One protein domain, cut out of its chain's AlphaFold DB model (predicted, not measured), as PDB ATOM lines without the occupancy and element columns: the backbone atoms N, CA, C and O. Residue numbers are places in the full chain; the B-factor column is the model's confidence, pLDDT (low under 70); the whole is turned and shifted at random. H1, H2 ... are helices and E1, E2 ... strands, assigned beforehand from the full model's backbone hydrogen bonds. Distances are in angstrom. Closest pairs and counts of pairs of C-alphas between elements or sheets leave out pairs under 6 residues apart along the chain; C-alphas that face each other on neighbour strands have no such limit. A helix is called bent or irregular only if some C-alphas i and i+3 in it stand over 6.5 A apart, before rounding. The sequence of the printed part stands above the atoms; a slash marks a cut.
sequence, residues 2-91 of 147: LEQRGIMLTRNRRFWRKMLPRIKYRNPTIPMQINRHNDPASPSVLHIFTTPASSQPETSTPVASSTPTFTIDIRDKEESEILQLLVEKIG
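Overview. This is residues 2 to 91 of the 147 residues of the protein "L51_S25_CI-B8 domain-containing protein" of Pyrenochaeta sp. DS3sAY3a (UniProt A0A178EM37). A small two-strand hairpin, E1 and E2, sits beside the shorter helix H2, and H2 in turn packs with its first turns on residues 11 to 19 of the long helix H1, at a steep slant. Two long loops, residues 27 to 44 and 49 to 69, make up much of the rest. The printed part has 90 residues, with two named helices and two named strands in the order H1, E1, E2, H2; the sheet is E1 - E2, antiparallel. The class is mostly helix, though under half of the residues are in named elements. The whole is compact, with a radius of gyration of the C-alphas of 14.0 A, but elongated, spanning 45 by 27 by 20 A.

Arrangement. E1, residues 45 to 48, and E2, residues 70 to 73, form a hairpin of antiparallel strands at 162 degrees, with N 46 and O 72 2.8 A apart and N 70 and O 48 3.1 A apart, both within hydrogen-bond range. H2, residues 79 to 90, is near E1, with 5 pairs of C-alphas within 10 A; the closest C-alphas of E2 and H2, those of Phe 70 and Lys 89, are 7.7 A apart. H1, residues 3 to 26, touches H2, with residues 11 to 19 alone meeting residues 79 to 83 alone. Their closest C-alphas, those of Phe 15 and Glu 79, are 4.9 A apart, and they run the same way at a steep tilt of 48 degrees. H1 and E2 are apart. In H2 every O i to N i+4 pair is within hydrogen-bond range; in H1, 13 of 20 are.

Along the chain. H1 begins at C-alpha 3 (-15.654, 58.008, 38.061) and is 36.0 A long; it is irregular, but only just, with C-alphas 9 and 12 6.6 A apart. E1 is 9.9 A long and E2 10.1 A. H2, 16.6 A long, ends at C-alpha 90 (-14.524, 25.644, 48.525).

Size, cuts and confidence. The two farthest C-alphas, Leu 2 and Ser 54, are 44.9 A apart. The printed part has no cut. The links H1 to E1 and E1 to E2 are long; E2 to H2 is tight. Residues 25 to 30 stand free. The mean pLDDT of the printed part is 74.9, with residues 2 to 11 and 52 to 67 under 70.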
ATOM      1  N   LEU A   2     -19.201  59.965  39.541       40.28
ATOM      2  CA  LEU A   2     -19.368  59.096  38.355       40.28
ATOM      3  C   LEU A   2     -18.116  58.280  37.974       40.28
ATOM      4  O   LEU A   2     -18.255  57.205  37.399       40.28
ATOM      5  N   GLU A   3     -16.913  58.722  38.349       39.53
ATOM      6  CA  GLU A   3     -15.654  58.008  38.061       39.53
ATOM      7  C   GLU A   3     -15.543  56.643  38.752       39.53
ATOM      8  O   GLU A   3     -14.965  55.709  38.201       39.53
ATOM      9  N   GLN A   4     -16.172  56.481  39.920       44.25
ATOM     10  CA  GLN A   4     -16.185  55.194  40.617       44.25
ATOM     11  C   GLN A   4     -16.993  54.140  39.844       44.25
ATOM     12  O   GLN A   4     -16.619  52.971  39.834       44.25
ATOM     13  N   ARG A   5     -18.042  54.539  39.106       45.12
ATOM     14  CA  ARG A   5     -18.936  53.604  38.397       45.12
ATOM     15  C   ARG A   5     -18.282  52.937  37.180       45.12
ATOM     16  O   ARG A   5     -18.529  51.758  36.938       45.12
ATOM     17  N   GLY A   6     -17.421  53.648  36.445       46.47
ATOM     18  CA  GLY A   6     -16.674  53.073  35.313       46.47
ATOM     19  C   GLY A   6     -15.576  52.100  35.758       46.47
ATOM     20  O   GLY A   6     -15.350  51.062  35.134       46.47
ATOM     21  N   ILE A   7     -14.937  52.392  36.891       52.16
ATOM     22  CA  ILE A   7     -13.909  51.531  37.487       52.16
ATOM     23  C   ILE A   7     -14.557  50.286  38.119       52.16
ATOM     24  O   ILE A   7     -14.031  49.184  37.964       52.16
ATOM     25  N   MET A   8     -15.729  50.425  38.751       49.97
ATOM     26  CA  MET A   8     -16.451  49.336  39.428       49.97
ATOM     27  C   MET A   8     -16.925  48.228  38.476       49.97
ATOM     28  O   MET A   8     -16.653  47.057  38.743       49.97
ATOM     29  N   LEU A   9     -17.500  48.559  37.309       53.12
ATOM     30  CA  LEU A   9     -17.876  47.549  36.298       53.12
ATOM     31  C   LEU A   9     -16.671  46.827  35.666       53.12
ATOM     32  O   LEU A   9     -16.835  45.843  34.942       53.12
ATOM     33  N   THR A  10     -15.454  47.323  35.888       60.28
ATOM     34  CA  THR A  10     -14.233  46.762  35.303       60.28
ATOM     35  C   THR A  10     -13.566  45.744  36.236       60.28
ATOM     36  O   THR A  10     -12.816  44.887  35.762       60.28
ATOM     37  N   ARG A  11     -13.863  45.780  37.545       68.25
ATOM     38  CA  ARG A  11     -13.219  44.928  38.561       68.25
ATOM     39  C   ARG A  11     -13.625  43.461  38.444       68.25
ATOM     40  O   ARG A  11     -12.759  42.613  38.235       68.25
ATOM     41  N   ASN A  12     -14.926  43.160  38.440       75.38
ATOM     42  CA  ASN A  12     -15.419  41.787  38.265       75.38
ATOM     43  C   ASN A  12     -14.993  41.185  36.905       75.38
ATOM     44  O   ASN A  12     -14.621  40.019  36.812       75.38
ATOM     45  N   ARG A  13     -14.940  41.993  35.838       83.19
ATOM     46  CA  ARG A  13     -14.467  41.577  34.504       83.19
ATOM     47  C   ARG A  13     -13.007  41.143  34.510       83.19
ATOM     48  O   ARG A  13     -12.617  40.315  33.687       83.19
ATOM     49  N   ARG A  14     -12.194  41.711  35.401       85.12
ATOM     50  CA  ARG A  14     -10.781  41.368  35.540       85.12
ATOM     51  C   ARG A  14     -10.605  39.980  36.157       85.12
ATOM     52  O   ARG A  14      -9.839  39.196  35.600       85.12
ATOM     53  N   PHE A  15     -11.417  39.636  37.162       87.50
ATOM     54  CA  PHE A  15     -11.499  38.279  37.717       87.50
ATOM     55  C   PHE A  15     -11.793  37.240  36.621       87.50
ATOM     56  O   PHE A  15     -11.020  36.301  36.430       87.50
ATOM     57  N   TRP A  16     -12.831  37.465  35.808       87.62
ATOM     58  CA  TRP A  16     -13.206  36.544  34.726       87.62
ATOM     59  C   TRP A  16     -12.151  36.418  33.616       87.62
ATOM     60  O   TRP A  16     -12.044  35.370  32.988       87.62
ATOM     61  N   ARG A  17     -11.373  37.476  33.352       88.38
ATOM     62  CA  ARG A  17     -10.338  37.482  32.302       88.38
ATOM     63  C   ARG A  17      -8.995  36.929  32.763       88.38
ATOM     64  O   ARG A  17      -8.276  36.373  31.944       88.38
ATOM     65  N   LYS A  18      -8.629  37.138  34.029       88.62
ATOM     66  CA  LYS A  18      -7.301  36.798  34.555       88.62
ATOM     67  C   LYS A  18      -7.316  35.570  35.456       88.62
ATOM     68  O   LYS A  18      -6.457  34.712  35.300       88.62
ATOM     69  N   MET A  19      -8.267  35.481  36.384       87.69
ATOM     70  CA  MET A  19      -8.286  34.423  37.400       87.69
ATOM     71  C   MET A  19      -9.016  33.174  36.912       87.69
ATOM     72  O   MET A  19      -8.478  32.077  37.038       87.69
ATOM     73  N   LEU A  20     -10.183  33.322  36.273       88.94
ATOM     74  CA  LEU A  20     -10.958  32.161  35.814       88.94
ATOM     75  C   LEU A  20     -10.180  31.239  34.852       88.94
ATOM     76  O   LEU A  20     -10.203  30.026  35.063       88.94
ATOM     77  N   PRO A  21      -9.435  31.746  33.844       90.94
ATOM     78  CA  PRO A  21      -8.652  30.876  32.967       90.94
ATOM     79  C   PRO A  21      -7.572  30.089  33.717       90.94
ATOM     80  O   PRO A  21      -7.344  28.925  33.403       90.94
ATOM     81  N   ARG A  22      -6.949  30.686  34.746       89.19
ATOM     82  CA  ARG A  22      -5.946  30.008  35.587       89.19
ATOM     83  C   ARG A  22      -6.573  28.864  36.383       89.19
ATOM     84  O   ARG A  22      -5.993  27.785  36.449       89.19
ATOM     85  N   ILE A  23      -7.771  29.082  36.927       89.06
ATOM     86  CA  ILE A  23      -8.537  28.048  37.638       89.06
ATOM     87  C   ILE A  23      -8.918  26.914  36.672       89.06
ATOM     88  O   ILE A  23      -8.734  25.745  37.000       89.06
ATOM     89  N   LYS A  24      -9.378  27.240  35.455       90.31
ATOM     90  CA  LYS A  24      -9.755  26.242  34.436       90.31
ATOM     91  C   LYS A  24      -8.576  25.421  33.930       90.31
ATOM     92  O   LYS A  24      -8.730  24.230  33.695       90.31
ATOM     93  N   TYR A  25      -7.409  26.040  33.792       90.31
ATOM     94  CA  TYR A  25      -6.195  25.344  33.376       90.31
ATOM     95  C   TYR A  25      -5.826  24.206  34.339       90.31
ATOM     96  O   TYR A  25      -5.405  23.139  33.903       90.31
ATOM     97  N   ARG A  26      -6.021  24.413  35.647       86.81
ATOM     98  CA  ARG A  26      -5.760  23.388  36.669       86.81
ATOM     99  C   ARG A  26      -6.922  22.409  36.838       86.81
ATOM    100  O   ARG A  26      -6.682  21.243  37.127       86.81
ATOM    101  N   ASN A  27      -8.154  22.864  36.604       87.88
ATOM    102  CA  ASN A  27      -9.372  22.072  36.765       87.88
ATOM    103  C   ASN A  27     -10.144  21.946  35.435       87.88
ATOM    104  O   ASN A  27     -11.217  22.543  35.297       87.88
ATOM    105  N   PRO A  28      -9.637  21.186  34.444       89.94
ATOM    106  CA  PRO A  28     -10.250  21.118  33.115       89.94
ATOM    107  C   PRO A  28     -11.613  20.414  33.112       89.94
ATOM    108  O   PRO A  28     -12.459  20.725  32.280       89.94
ATOM    109  N   THR A  29     -11.837  19.486  34.044       86.69
ATOM    110  CA  THR A  29     -13.066  18.683  34.137       86.69
ATOM    111  C   THR A  29     -14.250  19.464  34.710       86.69
ATOM    112  O   THR A  29     -15.390  19.040  34.554       86.69
ATOM    113  N   ILE A  30     -14.009  20.597  35.384       84.62
ATOM    114  CA  ILE A  30     -15.078  21.381  36.009       84.62
ATOM    115  C   ILE A  30     -15.714  22.299  34.951       84.62
ATOM    116  O   ILE A  30     -15.038  23.206  34.449       84.62
ATOM    117  N   PRO A  31     -17.008  22.124  34.622       86.12
ATOM    118  CA  PRO A  31     -17.692  23.020  33.704       86.12
ATOM    119  C   PRO A  31     -17.850  24.402  34.349       86.12
ATOM    120  O   PRO A  31     -18.334  24.542  35.469       86.12
ATOM    121  N   MET A  32     -17.446  25.445  33.624       86.81
ATOM    122  CA  MET A  32     -17.580  26.840  34.048       86.81
ATOM    123  C   MET A  32     -18.346  27.630  32.991       86.81
ATOM    124  O   MET A  32     -17.963  27.628  31.820       86.81
ATOM    125  N   GLN A  33     -19.404  28.323  33.410       86.56
ATOM    126  CA  GLN A  33     -20.282  29.112  32.545       86.56
ATOM    127  C   GLN A  33     -20.372  30.559  33.041       86.56
ATOM    128  O   GLN A  33     -20.383  30.815  34.243       86.56
ATOM    129  N   ILE A  34     -20.445  31.511  32.105       87.75
ATOM    130  CA  ILE A  34     -20.585  32.943  32.401       87.75
ATOM    131  C   ILE A  34     -21.777  33.486  31.616       87.75
ATOM    132  O   ILE A  34     -21.717  33.598  30.392       87.75
ATOM    133  N   ASN A  35     -22.823  33.896  32.328       86.81
ATOM    134  CA  ASN A  35     -23.967  34.586  31.738       86.81
ATOM    135  C   ASN A  35     -23.778  36.095  31.886       86.81
ATOM    136  O   ASN A  35     -23.656  36.616  32.993       86.81
ATOM    137  N   ARG A  36     -23.707  36.805  30.756       84.00
ATOM    138  CA  ARG A  36     -23.465  38.251  30.721       84.00
ATOM    139  C   ARG A  36     -24.786  38.976  30.503       84.00
ATOM    140  O   ARG A  36     -25.474  38.705  29.526       84.00
ATOM    141  N   HIS A  37     -25.096  39.927  31.372       81.75
ATOM    142  CA  HIS A  37     -26.211  40.853  31.196       81.75
ATOM    143  C   HIS A  37     -25.689  42.237  30.780       81.75
ATOM    144  O   HIS A  37     -24.546  42.595  31.074       81.75
ATOM    145  N   ASN A  38     -26.514  43.001  30.060       78.25
ATOM    146  CA  ASN A  38     -26.193  44.371  29.633       78.25
ATOM    147  C   ASN A  38     -26.775  45.434  30.585       78.25
ATOM    148  O   ASN A  38     -26.396  46.599  30.531       78.25
ATOM    149  N   ASP A  39     -27.691  45.036  31.468       82.44
ATOM    150  CA  ASP A  39     -28.290  45.929  32.455       82.44
ATOM    151  C   ASP A  39     -27.331  46.148  33.647       82.44
ATOM    152  O   ASP A  39     -26.906  45.169  34.267       82.44
ATOM    153  N   PRO A  40     -26.973  47.401  33.987       72.06
ATOM    154  CA  PRO A  40     -26.099  47.713  35.117       72.06
ATOM    155  C   PRO A  40     -26.761  47.548  36.497       72.06
ATOM    156  O   PRO A  40     -26.051  47.546  37.507       72.06
ATOM    157  N   ALA A  41     -28.092  47.464  36.578       76.56
ATOM    158  CA  ALA A  41     -28.797  47.269  37.848       76.56
ATOM    159  C   ALA A  41     -28.824  45.796  38.286       76.56
ATOM    160  O   ALA A  41     -28.905  45.517  39.484       76.56
ATOM    161  N   SER A  42     -28.709  44.884  37.320       75.81
ATOM    162  CA  SER A  42     -28.760  43.440  37.524       75.81
ATOM    163  C   SER A  42     -27.678  42.929  38.494       75.81
ATOM    164  O   SER A  42     -26.549  43.436  38.506       75.81
ATOM    165  N   PRO A  43     -28.008  41.926  39.328       81.62
ATOM    166  CA  PRO A  43     -27.109  41.434  40.361       81.62
ATOM    167  C   PRO A  43     -25.929  40.674  39.739       81.62
ATOM    168  O   PRO A  43     -26.104  39.811  38.880       81.62
ATOM    169  N   SER A  44     -24.712  40.991  40.182       85.50
ATOM    170  CA  SER A  44     -23.492  40.292  39.763       85.50
ATOM    171  C   SER A  44     -23.174  39.196  40.770       85.50
ATOM    172  O   SER A  44     -22.559  39.462  41.796       85.50
ATOM    173  N   VAL A  45     -23.599  37.970  40.478       88.06
ATOM    174  CA  VAL A  45     -23.551  36.856  41.433       88.06
ATOM    175  C   VAL A  45     -22.754  35.687  40.867       88.06
ATOM    176  O   VAL A  45     -22.854  35.360  39.685       88.06
ATOM    177  N   LEU A  46     -21.959  35.055  41.726       88.19
ATOM    178  CA  LEU A  46     -21.266  33.802  41.462       88.19
ATOM    179  C   LEU A  46     -22.017  32.656  42.148       88.19
ATOM    180  O   LEU A  46     -22.186  32.656  43.369       88.19
ATOM    181  N   HIS A  47     -22.433  31.669  41.359       88.75
ATOM    182  CA  HIS A  47     -23.075  30.449  41.843       88.75
ATOM    183  C   HIS A  47     -22.089  29.282  41.793       88.75
ATOM    184  O   HIS A  47     -21.440  29.061  40.771       88.75
ATOM    185  N   ILE A  48     -21.986  28.541  42.894       87.50
ATOM    186  CA  ILE A  48     -21.096  27.385  43.036       87.50
ATOM    187  C   ILE A  48     -21.948  26.167  43.373       87.50
ATOM    188  O   ILE A  48     -22.753  26.195  44.308       87.50
ATOM    189  N   PHE A  49     -21.737  25.091  42.624       86.81
ATOM    190  CA  PHE A  49     -22.411  23.809  42.795       86.81
ATOM    191  C   PHE A  49     -21.359  22.777  43.209       86.81
ATOM    192  O   PHE A  49     -20.448  22.496  42.435       86.81
ATOM    193  N   THR A  50     -21.439  22.249  44.433       77.62
ATOM    194  CA  THR A  50     -20.474  21.241  44.930       77.62
ATOM    195  C   THR A  50     -21.006  19.816  44.849       77.62
ATOM    196  O   THR A  50     -20.234  18.861  44.863       77.62
ATOM    197  N   THR A  51     -22.322  19.654  44.732       71.12
ATOM    198  CA  THR A  51     -22.949  18.362  44.463       71.12
ATOM    199  C   THR A  51     -22.890  18.075  42.964       71.12
ATOM    200  O   THR A  51     -23.214  18.978  42.186       71.12
ATOM    201  N   PRO A  52     -22.538  16.851  42.529       55.88
ATOM    202  CA  PRO A  52     -22.546  16.503  41.115       55.88
ATOM    203  C   PRO A  52     -23.986  16.549  40.596       55.88
ATOM    204  O   PRO A  52     -24.758  15.607  40.766       55.88
ATOM    205  N   ALA A  53     -24.368  17.664  39.972       51.62
ATOM    206  CA  ALA A  53     -25.532  17.684  39.106       51.62
ATOM    207  C   ALA A  53     -25.196  16.768  37.926       51.62
ATOM    208  O   ALA A  53     -24.218  16.998  37.215       51.62
ATOM    209  N   SER A  54     -25.953  15.679  37.796       43.97
ATOM    210  CA  SER A  54     -25.826  14.709  36.712       43.97
ATOM    211  C   SER A  54     -25.684  15.437  35.370       43.97
ATOM    212  O   SER A  54     -26.578  16.182  34.985       43.97
ATOM    213  N   SER A  55     -24.525  15.269  34.725       45.44
ATOM    214  CA  SER A  55     -24.218  15.574  33.320       45.44
ATOM    215  C   SER A  55     -25.098  16.645  32.653       45.44
ATOM    216  O   SER A  55     -25.974  16.329  31.849       45.44
ATOM    217  N   GLN A  56     -24.848  17.924  32.944       48.97
ATOM    218  CA  GLN A  56     -25.430  19.026  32.171       48.97
ATOM    219  C   GLN A  56     -24.631  19.196  30.860       48.97
ATOM    220  O   GLN A  56     -23.403  19.298  30.928       48.97
ATOM    221  N   PRO A  57     -25.269  19.237  29.673       46.12
ATOM    222  CA  PRO A  57     -24.545  19.410  28.423       46.12
ATOM    223  C   PRO A  57     -23.847  20.771  28.338       46.12
ATOM    224  O   PRO A  57     -24.399  21.815  28.694       46.12
ATOM    225  N   GLU A  58     -22.630  20.737  27.798       51.31
ATOM    226  CA  GLU A  58     -21.883  21.882  27.289       51.31
ATOM    227  C   GLU A  58     -22.843  22.742  26.436       51.31
ATOM    228  O   GLU A  58     -23.292  22.293  25.384       51.31
ATOM    229  N   THR A  59     -23.162  23.972  26.856       44.38
ATOM    230  CA  THR A  59     -23.934  25.014  26.119       44.38
ATOM    231  C   THR A  59     -25.402  25.243  26.519       44.38
ATOM    232  O   THR A  59     -25.966  26.253  26.105       44.38
ATOM    233  N   SER A  60     -26.035  24.442  27.381       43.19
ATOM    234  CA  SER A  60     -27.377  24.788  27.891       43.19
ATOM    235  C   SER A  60     -27.313  25.446  29.271       43.19
ATOM    236  O   SER A  60     -26.625  24.980  30.179       43.19
ATOM    237  N   THR A  61     -28.030  26.567  29.411       47.06
ATOM    238  CA  THR A  61     -28.350  27.226  30.686       47.06
ATOM    239  C   THR A  61     -28.664  26.181  31.761       47.06
ATOM    240  O   THR A  61     -29.429  25.256  31.463       47.06
ATOM    241  N   PRO A  62     -28.112  26.299  32.986       48.56
ATOM    242  CA  PRO A  62     -28.396  25.337  34.036       48.56
ATOM    243  C   PRO A  62     -29.905  25.316  34.269       48.56
ATOM    244  O   PRO A  62     -30.540  26.352  34.479       48.56
ATOM    245  N   VAL A  63     -30.478  24.122  34.141       44.12
ATOM    246  CA  VAL A  63     -31.883  23.851  34.437       44.12
ATOM    247  C   VAL A  63     -32.197  24.361  35.840       44.12
ATOM    248  O   VAL A  63     -31.477  24.084  36.799       44.12
ATOM    249  N   ALA A  64     -33.278  25.131  35.934       47.25
ATOM    250  CA  ALA A  64     -33.738  25.877  37.104       47.25
ATOM    251  C   ALA A  64     -34.133  25.014  38.329       47.25
ATOM    252  O   ALA A  64     -34.838  25.490  39.212       47.25
ATOM    253  N   SER A  65     -33.711  23.749  38.394       49.34
ATOM    254  CA  SER A  65     -34.071  22.787  39.440       49.34
ATOM    255  C   SER A  65     -32.940  22.453  40.417       49.34
ATOM    256  O   SER A  65     -33.199  21.764  41.400       49.34
ATOM    257  N   SER A  66     -31.708  22.937  40.203       59.00
ATOM    258  CA  SER A  66     -30.620  22.770  41.178       59.00
ATOM    259  C   SER A  66     -30.399  24.057  41.974       59.00
ATOM    260  O   SER A  66     -30.039  25.101  41.430       59.00
ATOM    261  N   THR A  67     -30.653  24.005  43.280       67.56
ATOM    262  CA  THR A  67     -30.324  25.106  44.189       67.56
ATOM    263  C   THR A  67     -28.802  25.232  44.284       67.56
ATOM    264  O   THR A  67     -28.149  24.230  44.595       67.56
ATOM    265  N   PRO A  68     -28.212  26.416  44.033       71.38
ATOM    266  CA  PRO A  68     -26.771  26.594  44.157       71.38
ATOM    267  C   PRO A  68     -26.341  26.346  45.602       71.38
ATOM    268  O   PRO A  68     -26.954  26.874  46.531       71.38
ATOM    269  N   THR A  69     -25.284  25.557  45.798       78.19
ATOM    270  CA  THR A  69     -24.755  25.264  47.139       78.19
ATOM    271  C   THR A  69     -24.242  26.539  47.802       78.19
ATOM    272  O   THR A  69     -24.486  26.771  48.983       78.19
ATOM    273  N   PHE A  70     -23.571  27.395  47.027       83.88
ATOM    274  CA  PHE A  70     -23.114  28.696  47.493       83.88
ATOM    275  C   PHE A  70     -23.431  29.780  46.472       83.88
ATOM    276  O   PHE A  70     -23.305  29.588  45.263       83.88
ATOM    277  N   THR A  71     -23.829  30.937  46.990       87.69
ATOM    278  CA  THR A  71     -24.132  32.132  46.211       87.69
ATOM    279  C   THR A  71     -23.320  33.281  46.791       87.69
ATOM    280  O   THR A  71     -23.464  33.601  47.969       87.69
ATOM    281  N   ILE A  72     -22.430  33.861  45.986       87.44
ATOM    282  CA  ILE A  72     -21.532  34.945  46.394       87.44
ATOM    283  C   ILE A  72     -21.859  36.174  45.551       87.44
ATOM    284  O   ILE A  72     -21.759  36.127  44.325       87.44
ATOM    285  N   ASP A  73     -22.234  37.278  46.195       88.50
ATOM    286  CA  ASP A  73     -22.326  38.571  45.518       88.50
ATOM    287  C   ASP A  73     -20.912  39.108  45.268       88.50
ATOM    288  O   ASP A  73     -20.107  39.249  46.192       88.50
ATOM    289  N   ILE A  74     -20.605  39.359  43.997       86.25
ATOM    290  CA  ILE A  74     -19.302  39.848  43.536       86.25
ATOM    291  C   ILE A  74     -19.371  41.301  43.062       86.25
ATOM    292  O   ILE A  74     -18.402  41.817  42.497       86.25
ATOM    293  N   ARG A  75     -20.510  41.974  43.261       83.38
ATOM    294  CA  ARG A  75     -20.654  43.396  42.967       83.38
ATOM    295  C   ARG A  75     -19.682  44.203  43.828       83.38
ATOM    296  O   ARG A  75     -19.559  43.984  45.027       83.38
ATOM    297  N   ASP A  76     -18.957  45.113  43.182       81.25
ATOM    298  CA  ASP A  76     -17.992  46.037  43.795       81.25
ATOM    299  C   ASP A  76     -16.779  45.400  44.510       81.25
ATOM    300  O   ASP A  76     -15.927  46.127  45.026       81.25
ATOM    301  N   LYS A  77     -16.625  44.071  44.449       84.25
ATOM    302  CA  LYS A  77     -15.469  43.355  45.004       84.25
ATOM    303  C   LYS A  77     -14.254  43.391  44.080       84.25
ATOM    304  O   LYS A  77     -14.360  43.473  42.851       84.25
ATOM    305  N   GLU A  78     -13.075  43.354  44.691       86.44
ATOM    306  CA  GLU A  78     -11.790  43.297  43.989       86.44
ATOM    307  C   GLU A  78     -11.452  41.851  43.569       86.44
ATOM    308  O   GLU A  78     -12.015  40.892  44.094       86.44
ATOM    309  N   GLU A  79     -10.581  41.670  42.568       86.06
ATOM    310  CA  GLU A  79     -10.298  40.338  42.009       86.06
ATOM    311  C   GLU A  79      -9.683  39.367  43.029       86.06
ATOM    312  O   GLU A  79     -10.014  38.180  42.998       86.06
ATOM    313  N   SER A  80      -8.830  39.856  43.933       87.38
ATOM    314  CA  SER A  80      -8.228  39.062  45.008       87.38
ATOM    315  C   SER A  80      -9.241  38.710  46.095       87.38
ATOM    316  O   SER A  80      -9.262  37.574  46.557       87.38
ATOM    317  N   GLU A  81     -10.152  39.628  46.426       89.31
ATOM    318  CA  GLU A  81     -11.212  39.392  47.412       89.31
ATOM    319  C   GLU A  81     -12.200  38.319  46.927       89.31
ATOM    320  O   GLU A  81     -12.574  37.424  47.681       89.31
ATOM    321  N   ILE A  82     -12.587  38.355  45.644       88.12
ATOM    322  CA  ILE A  82     -13.453  37.325  45.046       88.12
ATOM    323  C   ILE A  82     -12.760  35.956  45.078       88.12
ATOM    324  O   ILE A  82     -13.404  34.953  45.389       88.12
ATOM    325  N   LEU A  83     -11.458  35.908  44.772       87.38
ATOM    326  CA  LEU A  83     -10.673  34.673  44.833       87.38
ATOM    327  C   LEU A  83     -10.621  34.124  46.262       87.38
ATOM    328  O   LEU A  83     -10.879  32.942  46.461       87.38
ATOM    329  N   GLN A  84     -10.343  34.975  47.248       89.31
ATOM    330  CA  GLN A  84     -10.260  34.575  48.648       89.31
ATOM    331  C   GLN A  84     -11.591  34.008  49.151       89.31
ATOM    332  O   GLN A  84     -11.609  32.931  49.738       89.31
ATOM    333  N   LEU A  85     -12.712  34.674  48.849       88.88
ATOM    334  CA  LEU A  85     -14.051  34.183  49.196       88.88
ATOM    335  C   LEU A  85     -14.358  32.839  48.529       88.88
ATOM    336  O   LEU A  85     -14.976  31.968  49.138       88.88
ATOM    337  N   LEU A  86     -13.931  32.653  47.280       88.00
ATOM    338  CA  LEU A  86     -14.095  31.389  46.566       88.00
ATOM    339  C   LEU A  86     -13.280  30.267  47.221       88.00
ATOM    340  O   LEU A  86     -13.803  29.177  47.451       88.00
ATOM    341  N   VAL A  87     -12.015  30.546  47.534       89.06
ATOM    342  CA  VAL A  87     -11.088  29.617  48.188       89.06
ATOM    343  C   VAL A  87     -11.596  29.232  49.574       89.06
ATOM    344  O   VAL A  87     -11.633  28.047  49.886       89.06
ATOM    345  N   GLU A  88     -12.067  30.197  50.365       88.25
ATOM    346  CA  GLU A  88     -12.631  29.973  51.699       88.25
ATOM    347  C   GLU A  88     -13.889  29.095  51.650       88.25
ATOM    348  O   GLU A  88     -14.044  28.182  52.457       88.25
ATOM    349  N   LYS A  89     -14.786  29.331  50.682       85.75
ATOM    350  CA  LYS A  89     -16.028  28.552  50.547       85.75
ATOM    351  C   LYS A  89     -15.805  27.139  50.018       85.75
ATOM    352  O   LYS A  89     -16.553  26.240  50.389       85.75
ATOM    353  N   ILE A  90     -14.819  26.946  49.143       85.19
ATOM    354  CA  ILE A  90     -14.524  25.644  48.525       85.19
ATOM    355  C   ILE A  90     -13.478  24.855  49.333       85.19
ATOM    356  O   ILE A  90     -13.389  23.640  49.191       85.19
ATOM    357  N   GLY A  91     -12.706  25.520  50.198       80.75
ATOM    358  CA  GLY A  91     -11.566  24.921  50.895       80.75
ATOM    359  C   GLY A  91     -10.413  24.587  49.946       80.75
ATOM    360  O   GLY A  91      -9.752  23.566  50.113       80.75
TER     361      GLY A  91